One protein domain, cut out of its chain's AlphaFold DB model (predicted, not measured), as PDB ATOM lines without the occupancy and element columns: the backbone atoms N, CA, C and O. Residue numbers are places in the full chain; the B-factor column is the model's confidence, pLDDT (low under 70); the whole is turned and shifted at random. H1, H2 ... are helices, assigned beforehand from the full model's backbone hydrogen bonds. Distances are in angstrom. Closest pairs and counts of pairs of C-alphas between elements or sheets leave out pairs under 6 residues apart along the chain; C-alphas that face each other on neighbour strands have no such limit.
ATOM      1  N   GLU A 189     118.995 186.129 136.984       91.44
ATOM      2  CA  GLU A 189     118.151 187.059 136.236       91.44
ATOM      3  C   GLU A 189     118.554 187.003 134.761       91.44
ATOM      4  O   GLU A 189     119.577 186.409 134.413       91.44
ATOM      5  N   HIS A 190     117.787 187.651 133.890       93.75
ATOM      6  CA  HIS A 190     118.165 187.754 132.488       93.75
ATOM      7  C   HIS A 190     119.442 188.558 132.270       93.75
ATOM      8  O   HIS A 190     119.602 189.668 132.790       93.75
ATOM      9  N   GLU A 191     120.300 188.045 131.394       93.50
ATOM     10  CA  GLU A 191     121.583 188.665 131.080       93.50
ATOM     11  C   GLU A 191     121.402 189.985 130.315       93.50
ATOM     12  O   GLU A 191     122.095 190.961 130.602       93.50
ATOM     13  N   HIS A 192     120.406 190.085 129.419       93.06
ATOM     14  CA  HIS A 192     120.113 191.340 128.705       93.06
ATOM     15  C   HIS A 192     119.641 192.461 129.633       93.06
ATOM     16  O   HIS A 192     119.762 193.633 129.285       93.06
ATOM     17  N   GLN A 193     119.111 192.129 130.815       91.38
ATOM     18  CA  GLN A 193     118.701 193.132 131.796       91.38
ATOM     19  C   GLN A 193     119.870 193.609 132.670       91.38
ATOM     20  O   GLN A 193     119.681 194.489 133.517       91.38
ATOM     21  N   SER A 194     121.069 193.048 132.491       87.38
ATOM     22  CA  SER A 194     122.277 193.485 133.181       87.38
ATOM     23  C   SER A 194     122.655 194.914 132.761       87.38
ATOM     24  O   SER A 194     122.909 195.166 131.579       87.38
ATOM     25  N   PRO A 195     122.818 195.855 133.710       83.12
ATOM     26  CA  PRO A 195     123.351 197.190 133.436       83.12
ATOM     27  C   PRO A 195     124.762 197.180 132.840       83.12
ATOM     28  O   PRO A 195     125.203 198.196 132.317       83.12
ATOM     29  N   ALA A 196     125.493 196.065 132.954       83.50
ATOM     30  CA  ALA A 196     126.815 195.922 132.355       83.50
ATOM     31  C   ALA A 196     126.762 195.713 130.829       83.50
ATOM     32  O   ALA A 196     127.739 196.031 130.154       83.50
ATOM     33  N   GLY A 197     125.652 195.177 130.303       84.12
ATOM     34  CA  GLY A 197     125.452 194.940 128.869       84.12
ATOM     35  C   GLY A 197     124.815 196.108 128.121       84.12
ATOM     36  O   GLY A 197     125.051 196.266 126.928       84.12
ATOM     37  N   ASP A 198     124.036 196.929 128.833       89.44
ATOM     38  CA  ASP A 198     123.328 198.103 128.304       89.44
ATOM     39  C   ASP A 198     122.371 197.799 127.131       89.44
ATOM     40  O   ASP A 198     122.134 198.626 126.249       89.44
ATOM     41  N   CYS A 199     121.777 196.599 127.121       92.75
ATOM     42  CA  CYS A 199     120.948 196.140 126.003       92.75
ATOM     43  C   CYS A 199     119.685 196.972 125.775       92.75
ATOM     44  O   CYS A 199     119.181 197.019 124.656       92.75
ATOM     45  N   ASP A 200     119.210 197.678 126.804       93.31
ATOM     46  CA  ASP A 200     118.084 198.611 126.695       93.31
ATOM     47  C   ASP A 200     118.330 199.689 125.622       93.31
ATOM     48  O   ASP A 200     117.401 200.065 124.912       93.31
ATOM     49  N   HIS A 201     119.578 200.138 125.437       94.44
ATOM     50  CA  HIS A 201     119.939 201.109 124.397       94.44
ATOM     51  C   HIS A 201     120.262 200.470 123.041       94.44
ATOM     52  O   HIS A 201     120.236 201.147 122.012       94.44
ATOM     53  N   GLU A 202     120.549 199.172 123.023       95.88
ATOM     54  CA  GLU A 202     120.802 198.410 121.802       95.88
ATOM     55  C   GLU A 202     119.508 197.920 121.138       95.88
ATOM     56  O   GLU A 202     119.477 197.680 119.929       95.88
ATOM     57  N   PHE A 203     118.428 197.785 121.906       96.62
ATOM     58  CA  PHE A 203     117.121 197.395 121.404       96.62
ATOM     59  C   PHE A 203     116.447 198.499 120.589       96.62
ATOM     60  O   PHE A 203     116.397 199.672 120.964       96.62
ATOM     61  N   ARG A 204     115.840 198.106 119.467       96.62
ATOM     62  CA  ARG A 204     114.988 198.987 118.670       96.62
ATOM     63  C   ARG A 204     113.541 198.877 119.138       96.62
ATOM     64  O   ARG A 204     112.750 198.097 118.609       96.62
ATOM     65  N   TRP A 205     113.208 199.686 120.133       97.25
ATOM     66  CA  TRP A 205     111.891 199.701 120.771       97.25
ATOM     67  C   TRP A 205     110.742 200.034 119.818       97.25
ATOM     68  O   TRP A 205     109.748 199.306 119.774       97.25
ATOM     69  N   ASP A 206     110.908 201.095 119.031       97.25
ATOM     70  CA  ASP A 206     109.861 201.646 118.174       97.25
ATOM     71  C   ASP A 206     109.981 201.194 116.711       97.25
ATOM     72  O   ASP A 206     111.049 200.821 116.208       97.25
ATOM     73  N   ASP A 207     108.847 201.241 116.012       97.25
ATOM     74  CA  ASP A 207     108.771 201.014 114.570       97.25
ATOM     75  C   ASP A 207     109.628 202.031 113.798       97.25
ATOM     76  O   ASP A 207     109.729 203.203 114.174       97.25
ATOM     77  N   ASP A 208     110.195 201.615 112.662       96.56
ATOM     78  CA  ASP A 208     110.800 202.567 111.728       96.56
ATOM     79  C   ASP A 208     109.739 203.610 111.288       96.56
ATOM     80  O   ASP A 208     108.578 203.253 111.043       96.56
ATOM     81  N   PRO A 209     110.095 204.900 111.120       97.06
ATOM     82  CA  PRO A 209     109.131 205.937 110.760       97.06
ATOM     83  C   PRO A 209     108.303 205.609 109.508       97.06
ATOM     84  O   PRO A 209     108.805 205.504 108.383       97.06
ATOM     85  N   GLY A 210     106.987 205.495 109.699       96.06
ATOM     86  CA  GLY A 210     106.027 205.172 108.645       96.06
ATOM     87  C   GLY A 210     106.083 203.720 108.171       96.06
ATOM     88  O   GLY A 210     105.791 203.485 106.998       96.06
ATOM     89  N   TYR A 211     106.525 202.795 109.025       97.06
ATOM     90  CA  TYR A 211     106.322 201.358 108.858       97.06
ATOM     91  C   TYR A 211     104.831 201.037 108.694       97.06
ATOM     92  O   TYR A 211     103.977 201.573 109.409       97.06
ATOM     93  N   VAL A 212     104.520 200.160 107.742       95.75
ATOM     94  CA  VAL A 212     103.170 199.640 107.528       95.75
ATOM     95  C   VAL A 212     103.077 198.250 108.136       95.75
ATOM     96  O   VAL A 212     103.738 197.323 107.672       95.75
ATOM     97  N   ARG A 213     102.208 198.095 109.142       93.38
ATOM     98  CA  ARG A 213     101.954 196.818 109.824       93.38
ATOM     99  C   ARG A 213     101.709 195.693 108.817       93.38
ATOM    100  O   ARG A 213     100.653 195.626 108.193       93.38
ATOM    101  N   THR A 214     102.700 194.819 108.697       91.75
ATOM    102  CA  THR A 214     102.707 193.655 107.814       91.75
ATOM    103  C   THR A 214     103.031 192.438 108.659       91.75
ATOM    104  O   THR A 214     103.846 192.535 109.576       91.75
ATOM    105  N   THR A 215     102.387 191.310 108.376       91.00
ATOM    106  CA  THR A 215     102.631 190.067 109.104       91.00
ATOM    107  C   THR A 215     103.104 188.951 108.187       91.00
ATOM    108  O   THR A 215     102.767 188.931 107.002       91.00
ATOM    109  N   ASP A 216     103.854 188.003 108.737       86.44
ATOM    110  CA  ASP A 216     104.118 186.733 108.071       86.44
ATOM    111  C   ASP A 216     102.879 185.812 108.081       86.44
ATOM    112  O   ASP A 216     101.778 186.192 108.493       86.44
ATOM    113  N   ILE A 217     103.057 184.575 107.605       82.56
ATOM    114  CA  ILE A 217     101.991 183.562 107.549       82.56
ATOM    115  C   ILE A 217     101.503 183.106 108.933       82.56
ATOM    116  O   ILE A 217     100.458 182.465 109.022       82.56
ATOM    117  N   TYR A 218     102.239 183.435 109.993       76.94
ATOM    118  CA  TYR A 218     101.927 183.106 111.381       76.94
ATOM    119  C   TYR A 218     101.303 184.289 112.131       76.94
ATOM    120  O   TYR A 218     100.976 184.173 113.310       76.94
ATOM    121  N   GLY A 219     101.092 185.420 111.448       85.75
ATOM    122  CA  GLY A 219     100.518 186.628 112.036       85.75
ATOM    123  C   GLY A 219     101.529 187.475 112.807       85.75
ATOM    124  O   GLY A 219     101.122 188.423 113.477       85.75
ATOM    125  N   GLN A 220     102.826 187.178 112.711       85.25
ATOM    126  CA  GLN A 220     103.862 187.958 113.377       85.25
ATOM    127  C   GLN A 220     104.244 189.183 112.579       85.25
ATOM    128  O   GLN A 220     104.405 189.091 111.366       85.25
ATOM    129  N   PHE A 221     104.463 190.311 113.251       91.00
ATOM    130  CA  PHE A 221     104.904 191.520 112.570       91.00
ATOM    131  C   PHE A 221     106.325 191.372 112.014       91.00
ATOM    132  O   PHE A 221     107.259 191.033 112.737       91.00
ATOM    133  N   VAL A 222     106.484 191.686 110.728       89.19
ATOM    134  CA  VAL A 222     107.737 191.556 109.965       89.19
ATOM    135  C   VAL A 222     108.007 192.819 109.146       89.19
ATOM    136  O   VAL A 222     107.100 193.636 108.983       89.19
ATOM    137  N   PRO A 223     109.229 193.015 108.610       91.81
ATOM    138  CA  PRO A 223     109.506 194.151 107.740       91.81
ATOM    139  C   PRO A 223     108.517 194.255 106.567       91.81
ATOM    140  O   PRO A 223     108.142 193.248 105.965       91.81
ATOM    141  N   ASP A 224     108.091 195.477 106.252       94.12
ATOM    142  CA  ASP A 224     107.120 195.741 105.192       94.12
ATOM    143  C   ASP A 224     107.748 195.685 103.788       94.12
ATOM    144  O   ASP A 224     108.960 195.539 103.611       94.12
ATOM    145  N   GLY A 225     106.917 195.827 102.751       92.69
ATOM    146  CA  GLY A 225     107.372 195.801 101.355       92.69
ATOM    147  C   GLY A 225     108.335 196.933 100.963       92.69
ATOM    148  O   GLY A 225     108.949 196.857  99.902       92.69
ATOM    149  N   ALA A 226     108.478 197.971 101.795       94.44
ATOM    150  CA  ALA A 226     109.451 199.050 101.627       94.44
ATOM    151  C   ALA A 226     110.724 198.836 102.470       94.44
ATOM    152  O   ALA A 226     111.608 199.694 102.471       94.44
ATOM    153  N   GLY A 227     110.829 197.705 103.176       92.50
ATOM    154  CA  GLY A 227     111.952 197.364 104.044       92.50
ATOM    155  C   GLY A 227     111.939 198.076 105.397       92.50
ATOM    156  O   GLY A 227     112.943 198.012 106.106       92.50
ATOM    157  N   LYS A 228     110.845 198.753 105.774       95.56
ATOM    158  CA  LYS A 228     110.703 199.349 107.110       95.56
ATOM    159  C   LYS A 228     110.308 198.278 108.111       95.56
ATOM    160  O   LYS A 228     109.565 197.361 107.774       95.56
ATOM    161  N   ARG A 229     110.793 198.386 109.341       94.75
ATOM    162  CA  ARG A 229     110.759 197.289 110.311       94.75
ATOM    163  C   ARG A 229     109.879 197.627 111.527       94.75
ATOM    164  O   ARG A 229     109.972 198.747 112.037       94.75
ATOM    165  N   PRO A 230     109.095 196.671 112.058       95.81
ATOM    166  CA  PRO A 230     108.379 196.842 113.327       95.81
ATOM    167  C   PRO A 230     109.358 196.883 114.498       95.81
ATOM    168  O   PRO A 230     110.322 196.134 114.487       95.81
ATOM    169  N   GLY A 231     109.165 197.735 115.496       95.56
ATOM    170  CA  GLY A 231     109.955 197.741 116.728       95.56
ATOM    171  C   GLY A 231     109.597 196.583 117.654       95.56
ATOM    172  O   GLY A 231     108.592 195.899 117.448       95.56
ATOM    173  N   ILE A 232     110.399 196.390 118.703       95.50
ATOM    174  CA  ILE A 232     110.158 195.370 119.734       95.50
ATOM    175  C   ILE A 232     108.745 195.478 120.315       95.50
ATOM    176  O   ILE A 232     108.098 194.447 120.494       95.50
ATOM    177  N   TYR A 233     108.241 196.696 120.552       96.44
ATOM    178  CA  TYR A 233     106.881 196.874 121.064       96.44
ATOM    179  C   TYR A 233     105.842 196.253 120.133       96.44
ATOM    180  O   TYR A 233     105.083 195.390 120.559       96.44
ATOM    181  N   SER A 234     105.863 196.604 118.844       94.94
ATOM    182  CA  SER A 234     104.919 196.048 117.872       94.94
ATOM    183  C   SER A 234     105.033 194.531 117.746       94.94
ATOM    184  O   SER A 234     104.011 193.862 117.630       94.94
ATOM    185  N   VAL A 235     106.252 193.983 117.766       93.56
ATOM    186  CA  VAL A 235     106.481 192.535 117.645       93.56
ATOM    187  C   VAL A 235     105.886 191.782 118.833       93.56
ATOM    188  O   VAL A 235     105.127 190.839 118.623       93.56
ATOM    189  N   LEU A 236     106.182 192.207 120.065       94.00
ATOM    190  CA  LEU A 236     105.761 191.499 121.279       94.00
ATOM    191  C   LEU A 236     104.304 191.782 121.686       94.00
ATOM    192  O   LEU A 236     103.694 190.952 122.360       94.00
ATOM    193  N   GLU A 237     103.722 192.899 121.240       94.06
ATOM    194  CA  GLU A 237     102.269 193.136 121.295       94.06
ATOM    195  C   GLU A 237     101.494 192.209 120.348       94.06
ATOM    196  O   GLU A 237     100.296 191.987 120.533       94.06
ATOM    197  N   GLY A 238     102.160 191.677 119.321       89.88
ATOM    198  CA  GLY A 238     101.593 190.722 118.381       89.88
ATOM    199  C   GLY A 238     101.714 189.260 118.833       89.88
ATOM    200  O   GLY A 238     102.354 188.943 119.840       89.88
ATOM    201  N   PRO A 239     101.109 188.329 118.077       87.69
ATOM    202  CA  PRO A 239     101.258 186.903 118.329       87.69
ATOM    203  C   PRO A 239     102.714 186.408 118.192       87.69
ATOM    204  O   PRO A 239     103.454 186.881 117.329       87.69
ATOM    205  N   PRO A 240     103.114 185.387 118.973       86.00
ATOM    206  CA  PRO A 240     102.285 184.657 119.931       86.00
ATOM    207  C   PRO A 240     102.252 185.286 121.336       86.00
ATOM    208  O   PRO A 240     101.437 184.858 122.152       86.00
ATOM    209  N   ASN A 241     103.087 186.289 121.626       89.88
ATOM    210  CA  ASN A 241     103.228 186.864 122.968       89.88
ATOM    211  C   ASN A 241     101.997 187.656 123.419       89.88
ATOM    212  O   ASN A 241     101.509 187.437 124.527       89.88
ATOM    213  N   ASN A 242     101.467 188.528 122.558       90.88
ATOM    214  CA  ASN A 242     100.316 189.388 122.853       90.88
ATOM    215  C   ASN A 242     100.471 190.174 124.170       90.88
ATOM    216  O   ASN A 242      99.517 190.329 124.937       90.88
ATOM    217  N   TRP A 243     101.686 190.627 124.469       93.75
ATOM    218  CA  TRP A 243     101.987 191.343 125.701       93.75
ATOM    219  C   TRP A 243     101.566 192.803 125.615       93.75
ATOM    220  O   TRP A 243     101.708 193.448 124.582       93.75
ATOM    221  N   SER A 244     101.092 193.364 126.726       94.88
ATOM    222  CA  SER A 244     100.946 194.815 126.822       94.88
ATOM    223  C   SER A 244     102.315 195.495 126.858       94.88
ATOM    224  O   SER A 244     103.313 194.904 127.281       94.88
ATOM    225  N   LYS A 245     102.362 196.783 126.504       94.56
ATOM    226  CA  LYS A 245     103.579 197.590 126.641       94.56
ATOM    227  C   LYS A 245     104.190 197.517 128.049       94.56
ATOM    228  O   LYS A 245     105.409 197.452 128.173       94.56
ATOM    229  N   ASP A 246     103.366 197.491 129.096       92.88
ATOM    230  CA  ASP A 246     103.847 197.408 130.481       92.88
ATOM    231  C   ASP A 246     104.504 196.054 130.788       92.88
ATOM    232  O   ASP A 246     105.492 196.003 131.521       92.88
ATOM    233  N   GLN A 247     103.998 194.958 130.210       93.25
ATOM    234  CA  GLN A 247     104.642 193.645 130.313       93.25
ATOM    235  C   GLN A 247     105.973 193.624 129.560       93.25
ATOM    236  O   GLN A 247     106.958 193.114 130.081       93.25
ATOM    237  N   ILE A 248     106.018 194.221 128.365       95.06
ATOM    238  CA  ILE A 248     107.250 194.336 127.576       95.06
ATOM    239  C   ILE A 248     108.294 195.147 128.346       95.06
ATOM    240  O   ILE A 248     109.434 194.710 128.478       95.06
ATOM    241  N   ASP A 249     107.900 196.291 128.909       94.19
ATOM    242  CA  ASP A 249     108.788 197.121 129.721       94.19
ATOM    243  C   ASP A 249     109.296 196.355 130.952       94.19
ATOM    244  O   ASP A 249     110.469 196.463 131.291       94.19
ATOM    245  N   PHE A 250     108.448 195.560 131.610       90.88
ATOM    246  CA  PHE A 250     108.847 194.763 132.770       90.88
ATOM    247  C   PHE A 250     109.830 193.633 132.416       90.88
ATOM    248  O   PHE A 250     110.827 193.455 133.117       90.88
ATOM    249  N   ASN A 251     109.563 192.888 131.340       91.56
ATOM    250  CA  ASN A 251     110.343 191.706 130.961       91.56
ATOM    251  C   ASN A 251     111.666 192.062 130.259       91.56
ATOM    252  O   ASN A 251     112.649 191.337 130.390       91.56
ATOM    253  N   LEU A 252     111.717 193.160 129.491       93.25
ATOM    254  CA  LEU A 252     112.891 193.464 128.664       93.25
ATOM    255  C   LEU A 252     113.780 194.584 129.202       93.25
ATOM    256  O   LEU A 252     114.977 194.565 128.917       93.25
ATOM    257  N   LYS A 253     113.249 195.567 129.940       93.31
ATOM    258  CA  LYS A 253     114.085 196.707 130.346       93.31
ATOM    259  C   LYS A 253     115.155 196.300 131.339       93.31
ATOM    260  O   LYS A 253     114.976 195.378 132.137       93.31
ATOM    261  N   SER A 254     116.252 197.051 131.306       89.38
ATOM    262  CA  SER A 254     117.364 196.870 132.233       89.38
ATOM    263  C   SER A 254     116.889 196.905 133.680       89.38
ATOM    264  O   SER A 254     116.115 197.778 134.092       89.38
ATOM    265  N   LEU A 255     117.404 195.974 134.478       84.12
ATOM    266  CA  LEU A 255     117.230 196.023 135.916       84.12
ATOM    267  C   LEU A 255     117.934 197.276 136.453       84.12
ATOM    268  O   LEU A 255     118.985 197.667 135.945       84.12
ATOM    269  N   PRO A 256     117.407 197.920 137.507       76.69
ATOM    270  CA  PRO A 256     118.107 199.029 138.130       76.69
ATOM    271  C   PRO A 256     119.513 198.593 138.548       76.69
ATOM    272  O   PRO A 256     119.672 197.527 139.149       76.69
ATOM    273  N   ALA A 257     120.516 199.438 138.288       67.00
ATOM    274  CA  ALA A 257     121.871 199.263 138.803       67.00
ATOM    275  C   ALA A 257     121.856 199.395 140.331       67.00
ATOM    276  O   ALA A 257     122.116 200.451 140.912       67.00
ATOM    277  N   THR A 258     121.455 198.320 140.999       67.81
ATOM    278  CA  THR A 258     121.543 198.204 142.445       67.81
ATOM    279  C   THR A 258     122.923 197.669 142.798       67.81
ATOM    280  O   THR A 258     123.501 196.891 142.046       67.81
ATOM    281  N   ILE A 259     123.459 198.101 143.941       51.16
ATOM    282  CA  ILE A 259     124.863 197.901 144.351       51.16
ATOM    283  C   ILE A 259     125.270 196.413 144.450       51.16
ATOM    284  O   ILE A 259     126.449 196.122 144.612       51.16
ATOM    285  N   ASP A 260     124.324 195.471 144.356       53.78
ATOM    286  CA  ASP A 260     124.583 194.064 144.671       53.78
ATOM    287  C   ASP A 260     123.660 193.052 143.978       53.78
ATOM    288  O   ASP A 260     123.389 191.963 144.480       53.78
ATOM    289  N   LEU A 261     123.134 193.405 142.812       62.47
ATOM    290  CA  LEU A 261     122.948 192.343 141.831       62.47
ATOM    291  C   LEU A 261     124.368 191.848 141.533       62.47
ATOM    292  O   LEU A 261     125.226 192.671 141.204       62.47
ATOM    293  N   ARG A 262     124.657 190.557 141.748       63.03
ATOM    294  CA  ARG A 262     125.972 189.981 141.434       63.03
ATOM    295  C   ARG A 262     126.151 189.987 139.920       63.03
ATOM    296  O   ARG A 262     125.963 188.974 139.258       63.03
ATOM    297  N   PHE A 263     126.468 191.150 139.370       61.78
ATOM    298  CA  PHE A 263     126.788 191.276 137.967       61.78
ATOM    299  C   PHE A 263     128.159 190.650 137.780       61.78
ATOM    300  O   PHE A 263     129.176 191.163 138.257       61.78
ATOM    301  N   SER A 264     128.172 189.504 137.111       65.44
ATOM    302  CA  SER A 264     129.387 189.053 136.460       65.44
ATOM    303  C   SER A 264     129.701 189.995 135.284       65.44
ATOM    304  O   SER A 264     128.972 190.956 135.014       65.44
ATOM    305  N   VAL A 265     130.827 189.778 134.610       82.56
ATOM    306  CA  VAL A 265     131.068 190.466 133.335       82.56
ATOM    307  C   VAL A 265     129.958 190.052 132.374       82.56
ATOM    308  O   VAL A 265     129.655 188.866 132.310       82.56
ATOM    309  N   PHE A 266     129.388 191.014 131.647       88.88
ATOM    310  CA  PHE A 266     128.312 190.743 130.698       88.88
ATOM    311  C   PHE A 266     128.675 189.605 129.731       88.88
ATOM    312  O   PHE A 266     129.749 189.635 129.119       88.88
ATOM    313  N   ASP A 267     127.785 188.622 129.599       92.88
ATOM    314  CA  ASP A 267     128.007 187.384 128.854       92.88
ATOM    315  C   ASP A 267     126.968 187.154 127.740       92.88
ATOM    316  O   ASP A 267     125.945 186.503 127.952       92.88
ATOM    317  N   PRO A 268     127.250 187.574 126.494       93.25
ATOM    318  CA  PRO A 268     126.367 187.298 125.360       93.25
ATOM    319  C   PRO A 268     126.111 185.806 125.092       93.25
ATOM    320  O   PRO A 268     125.157 185.468 124.389       93.25
ATOM    321  N   ALA A 269     126.955 184.907 125.613       95.88
ATOM    322  CA  ALA A 269     126.811 183.461 125.463       95.88
ATOM    323  C   ALA A 269     126.005 182.804 126.599       95.88
ATOM    324  O   ALA A 269     125.794 181.591 126.544       95.88
ATOM    325  N   SER A 270     125.561 183.570 127.602       96.50
ATOM    326  CA  SER A 270     124.798 183.051 128.739       96.50
ATOM    327  C   SER A 270     123.503 182.382 128.282       96.50
ATOM    328  O   SER A 270     122.798 182.887 127.403       96.50
ATOM    329  N   ILE A 271     123.135 181.276 128.929       97.06
ATOM    330  CA  ILE A 271     121.812 180.664 128.775       97.06
ATOM    331  C   ILE A 271     120.690 181.634 129.166       97.06
ATOM    332  O   ILE A 271     119.583 181.502 128.659       97.06
ATOM    333  N   MET A 272     120.974 182.622 130.027       96.00
ATOM    334  CA  MET A 272     120.030 183.634 130.516       96.00
ATOM    335  C   MET A 272     119.867 184.827 129.562       96.00
ATOM    336  O   MET A 272     119.155 185.781 129.873       96.00
ATOM    337  N   MET A 273     120.533 184.804 128.406       94.69
ATOM    338  CA  MET A 273     120.443 185.848 127.393       94.69
ATOM    339  C   MET A 273     119.226 185.638 126.486       94.69
ATOM    340  O   MET A 273     119.069 184.580 125.873       94.69
ATOM    341  N   TYR A 274     118.394 186.667 126.331       92.12
ATOM    342  CA  TYR A 274     117.374 186.665 125.286       92.12
ATOM    343  C   TYR A 274     118.001 186.812 123.901       92.12
ATOM    344  O   TYR A 274     118.893 187.630 123.678       92.12
ATOM    345  N   SER A 275     117.474 186.056 122.941       91.56
ATOM    346  CA  SER A 275     117.834 186.190 121.535       91.56
ATOM    347  C   SER A 275     116.671 186.799 120.767       91.56
ATOM    348  O   SER A 275     115.551 186.293 120.800       91.56
ATOM    349  N   PHE A 276     116.959 187.874 120.043       91.69
ATOM    350  CA  PHE A 276     116.037 188.490 119.099       91.69
ATOM    351  C   PHE A 276     116.638 188.460 117.696       91.69
ATOM    352  O   PHE A 276     117.849 188.300 117.514       91.69
ATOM    353  N   ALA A 277     115.792 188.633 116.683       90.38
ATOM    354  CA  ALA A 277     116.283 188.802 115.324       90.38
ATOM    355  C   ALA A 277     117.151 190.068 115.229       90.38
ATOM    356  O   ALA A 277     116.879 191.070 115.885       90.38
ATOM    357  N   ASP A 278     118.186 190.039 114.392       92.38
ATOM    358  CA  ASP A 278     119.154 191.133 114.262       92.38
ATOM    359  C   ASP A 278     118.486 192.491 113.989       92.38
ATOM    360  O   ASP A 278     118.825 193.496 114.603       92.38
ATOM    361  N   TRP A 279     117.462 192.530 113.142       90.56
ATOM    362  CA  TRP A 279     116.705 193.737 112.804       90.56
ATOM    363  C   TRP A 279     115.917 194.362 113.974       90.56
ATOM    364  O   TRP A 279     115.401 195.481 113.836       90.56
ATOM    365  N   MET A 280     115.813 193.669 115.112       92.94
ATOM    366  CA  MET A 280     115.245 194.179 116.368       92.94
ATOM    367  C   MET A 280     116.270 194.964 117.201       92.94
ATOM    368  O   MET A 280     115.900 195.561 118.209       92.94
ATOM    369  N   PHE A 281     117.529 195.023 116.764       95.31
ATOM    370  CA  PHE A 281     118.584 195.831 117.369       95.31
ATOM    371  C   PHE A 281     118.889 197.070 116.521       95.31
ATOM    372  O   PHE A 281     118.777 197.053 115.291       95.31
ATOM    373  N   VAL A 282     119.322 198.150 117.175       95.00
ATOM    374  CA  VAL A 282     119.721 199.414 116.535       95.00
ATOM    375  C   VAL A 282     120.853 199.176 115.531       95.00
ATOM    376  O   VAL A 282     120.759 199.616 114.385       95.00
ATOM    377  N   ASN A 283     121.873 198.413 115.934       94.38
ATOM    378  CA  ASN A 283     123.053 198.097 115.118       94.38
ATOM    379  C   ASN A 283     122.984 196.720 114.438       94.38
ATOM    380  O   ASN A 283     123.999 196.192 113.975       94.38
ATOM    381  N   GLY A 284     121.797 196.114 114.349       93.69
ATOM    382  CA  GLY A 284     121.654 194.808 113.717       93.69
ATOM    383  C   GLY A 284     122.502 193.732 114.403       93.69
ATOM    384  O   GLY A 284     122.715 193.745 115.614       93.69
ATOM    385  N   ALA A 285     123.095 192.857 113.590       94.62
ATOM    386  CA  ALA A 285     123.994 191.801 114.052       94.62
ATOM    387  C   ALA A 285     125.329 192.308 114.641       94.62
ATOM    388  O   ALA A 285     126.133 191.504 115.105       94.62
ATOM    389  N   GLN A 286     125.600 193.619 114.583       95.44
ATOM    390  CA  GLN A 286     126.779 194.240 115.195       95.44
ATOM    391  C   GLN A 286     126.516 194.740 116.620       95.44
ATOM    392  O   GLN A 286     127.446 195.219 117.266       95.44
ATOM    393  N   SER A 287     125.273 194.659 117.100       95.31
ATOM    394  CA  SER A 287     124.942 195.002 118.478       95.31
ATOM    395  C   SER A 287     125.716 194.127 119.466       95.31
ATOM    396  O   SER A 287     125.836 192.918 119.269       95.31
ATOM    397  N   SER A 288     126.189 194.720 120.564       93.00
ATOM    398  CA  SER A 288     126.825 193.984 121.665       93.00
ATOM    399  C   SER A 288     125.880 192.994 122.350       93.00
ATOM    400  O   SER A 288     126.349 192.035 122.958       93.00
ATOM    401  N   CYS A 289     124.570 193.212 122.234       94.44
ATOM    402  CA  CYS A 289     123.533 192.360 122.807       94.44
ATOM    403  C   CYS A 289     122.909 191.396 121.795       94.44
ATOM    404  O   CYS A 289     122.045 190.600 122.159       94.44
ATOM    405  N   TYR A 290     123.336 191.442 120.529       95.50
ATOM    406  CA  TYR A 290     122.895 190.463 119.549       95.50
ATOM    407  C   TYR A 290     123.618 189.136 119.773       95.50
ATOM    408  O   TYR A 290     124.836 189.027 119.628       95.50
ATOM    409  N   THR A 291     122.837 188.098 120.044       93.69
ATOM    410  CA  THR A 291     123.297 186.717 119.995       93.69
ATOM    411  C   THR A 291     122.274 185.849 119.277       93.69
ATOM    412  O   THR A 291     121.076 186.151 119.236       93.69
ATOM    413  N   LYS A 292     122.749 184.736 118.717       91.81
ATOM    414  CA  LYS A 292     121.859 183.624 118.393       91.81
ATOM    415  C   LYS A 292     121.411 182.965 119.691       91.81
ATOM    416  O   LYS A 292     122.003 183.156 120.743       91.81
ATOM    417  N   GLU A 293     120.369 182.164 119.593       90.12
ATOM    418  CA  GLU A 293     119.872 181.423 120.736       90.12
ATOM    419  C   GLU A 293     120.960 180.543 121.372       90.12
ATOM    420  O   GLU A 293     121.576 179.701 120.708       90.12
ATOM    421  N   ASN A 294     121.186 180.758 122.668       95.56
ATOM    422  CA  ASN A 294     122.084 179.952 123.479       95.56
ATOM    423  C   ASN A 294     121.278 178.774 124.038       95.56
ATOM    424  O   ASN A 294     120.266 178.970 124.701       95.56
ATOM    425  N   LEU A 295     121.704 177.543 123.745       95.50
ATOM    426  CA  LEU A 295     120.985 176.316 124.134       95.50
ATOM    427  C   LEU A 295     121.721 175.497 125.202       95.50
ATOM    428  O   LEU A 295     121.287 174.411 125.581       95.50
ATOM    429  N   THR A 296     122.860 175.999 125.672       96.69
ATOM    430  CA  THR A 296     123.732 175.342 126.646       96.69
ATOM    431  C   THR A 296     124.273 176.368 127.629       96.69
ATOM    432  O   THR A 296     124.421 177.531 127.268       96.69
ATOM    433  N   LEU A 297     124.644 175.920 128.828       97.00
ATOM    434  CA  LEU A 297     125.302 176.768 129.824       97.00
ATOM    435  C   LEU A 297     126.656 177.269 129.306       97.00
ATOM    436  O   LEU A 297     127.476 176.477 128.826       97.00
ATOM    437  N   SER A 298     126.899 178.567 129.436       96.31
ATOM    438  CA  SER A 298     128.187 179.183 129.149       96.31
ATOM    439  C   SER A 298     129.216 178.865 130.244       96.31
ATOM    440  O   SER A 298     128.908 178.362 131.329       96.31
ATOM    441  N   ALA A 299     130.484 179.195 129.983       94.56
ATOM    442  CA  ALA A 299     131.521 179.102 131.009       94.56
ATOM    443  C   ALA A 299     131.277 180.072 132.182       94.56
ATOM    444  O   ALA A 299     131.641 179.753 133.317       94.56
ATOM    445  N   LEU A 300     130.677 181.240 131.923       91.88
ATOM    446  CA  LEU A 300     130.365 182.223 132.959       91.88
ATOM    447  C   LEU A 300     129.099 181.850 133.735       91.88
ATOM    448  O   LEU A 300     129.106 182.037 134.948       91.88
ATOM    449  N   ASP A 301     128.109 181.205 133.109       94.62
ATOM    450  CA  ASP A 301     126.957 180.621 133.813       94.62
ATOM    451  C   ASP A 301     127.423 179.607 134.865       94.62
ATOM    452  O   ASP A 301     127.097 179.704 136.050       94.62
ATOM    453  N   LEU A 302     128.258 178.651 134.443       92.81
ATOM    454  CA  LEU A 302     128.796 177.607 135.316       92.81
ATOM    455  C   LEU A 302     129.657 178.191 136.438       92.81
ATOM    456  O   LEU A 302     129.565 177.751 137.584       92.81
ATOM    457  N   LYS A 303     130.482 179.195 136.122       89.31
ATOM    458  CA  LYS A 303     131.306 179.891 137.113       89.31
ATOM    459  C   LYS A 303     130.439 180.640 138.127       89.31
ATOM    460  O   LYS A 303     130.659 180.486 139.325       89.31
ATOM    461  N   ALA A 304     129.455 181.411 137.669       88.31
ATOM    462  CA  ALA A 304     128.544 182.149 138.536       88.31
ATOM    463  C   ALA A 304     127.740 181.201 139.436       88.31
ATOM    464  O   ALA A 304     127.566 181.479 140.624       88.31
ATOM    465  N   ALA A 305     127.321 180.041 138.919       89.69
ATOM    466  CA  ALA A 305     126.634 179.026 139.711       89.69
ATOM    467  C   ALA A 305     127.559 178.427 140.774       89.69
ATOM    468  O   ALA A 305     127.138 178.273 141.914       89.69
ATOM    469  N   ALA A 306     128.823 178.151 140.445       88.00
ATOM    470  CA  ALA A 306     129.817 177.660 141.401       88.00
ATOM    471  C   ALA A 306     130.162 178.690 142.493       88.00
ATOM    472  O   ALA A 306     130.362 178.330 143.651       88.00
ATOM    473  N   GLU A 307     130.230 179.976 142.142       84.50
ATOM    474  CA  GLU A 307     130.492 181.071 143.088       84.50
ATOM    475  C   GLU A 307     129.284 181.377 143.984       84.50
ATOM    476  O   GLU A 307     129.443 181.814 145.129       84.50
ATOM    477  N   THR A 308     128.075 181.165 143.467       83.62
ATOM    478  CA  THR A 308     126.827 181.316 144.226       83.62
ATOM    479  C   THR A 308     126.589 180.103 145.124       83.62
ATOM    480  O   THR A 308     126.250 180.257 146.295       83.62
ATOM    481  N   TYR A 309     126.851 178.906 144.601       86.31
ATOM    482  CA  TYR A 309     126.659 177.618 145.256       86.31
ATOM    483  C   TYR A 309     127.965 176.813 145.206       86.31
ATOM    484  O   TYR A 309     128.139 175.972 144.322       86.31
ATOM    485  N   PRO A 310     128.914 177.051 146.124       83.50
ATOM    486  CA  PRO A 310     130.157 176.286 146.166       83.50
ATOM    487  C   PRO A 310     129.888 174.812 146.538       83.50
ATOM    488  O   PRO A 310     129.089 174.565 147.444       83.50
ATOM    489  N   PRO A 311     130.562 173.827 145.904       74.50
ATOM    490  CA  PRO A 311     130.390 172.399 146.215       74.50
ATOM    491  C   PRO A 311     130.693 172.032 147.674       74.50
ATOM    492  O   PRO A 311     130.045 171.161 148.241       74.50
ATOM    493  N   GLU A 312     131.655 172.728 148.282       70.69
ATOM    494  CA  GLU A 312     131.964 172.661 149.709       70.69
ATOM    495  C   GLU A 312     131.625 174.024 150.321       70.69
ATOM    496  O   GLU A 312     132.424 174.966 150.214       70.69
ATOM    497  N   PRO A 313     130.430 174.190 150.909       60.41
ATOM    498  CA  PRO A 313     130.021 175.461 151.472       60.41
ATOM    499  C   PRO A 313     130.840 175.771 152.726       60.41
ATOM    500  O   PRO A 313     130.458 175.466 153.853       60.41
ATOM    501  N   SER A 314     131.977 176.443 152.554       55.66
ATOM    502  CA  SER A 314     132.529 177.244 153.641       55.66
ATOM    503  C   SER A 314     131.579 178.421 153.862       55.66
ATOM    504  O   SER A 314     131.244 179.112 152.897       55.66
TER     505      SER A 314
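Overview. This is residues 189 to 314 of the 351 residues of the protein "Peptidase metallopeptidase" of Granulicella mallensis (strain ATCC BAA-1857 / DSM 23137 / MP5ACTX8) (UniProt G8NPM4). Expect little regular structure: a rod built mostly of loops, with short helices H1, H2 and H3 among them, H4 toward one end, and residues 309 to 314 sticking out. The printed part has 126 residues, of which 28 are in four named helices, in the order H1 H2 H3 H4, with no named strand; the class is all helix. It is only just loose, close to compact, with a radius of gyration of the C-alphas of 16.8 A and spans of 60 by 27 by 26 A.

Arrangement. Start at H1, residues 199 to 202, close but not clearly touching H3, residues 245 to 252; their closest C-alphas, Asp 200 and Leu 252, are 7.6 A apart. H2, residues 232 to 237, touches H3 at a steep tilt of 61 degrees, opposite ways; their closest C-alphas, Tyr 233 and Lys 245, are 6.5 A apart. H4, residues 299 to 308, is apart from H1, H2 and H3. Every O i to N i+4 pair is within hydrogen-bond range in H2, H3 and H4; H1 is too short for one.

Along the chain. Find C-alpha 199 at (120.948, 196.140, 126.003), where H1 begins. H3 measures 10.4 A; H4 runs 14.2 A to C-alpha 308 at (126.827, 181.316, 144.226).

Size, cuts and confidence. The farthest C-alphas, Ala 226 and Ser 314, are 60.9 A apart. The printed part has no cut; links H1 to H2 and H3 to H4 are long. pLDDT is under 70 at residues 257 to 264 and 313 to 314.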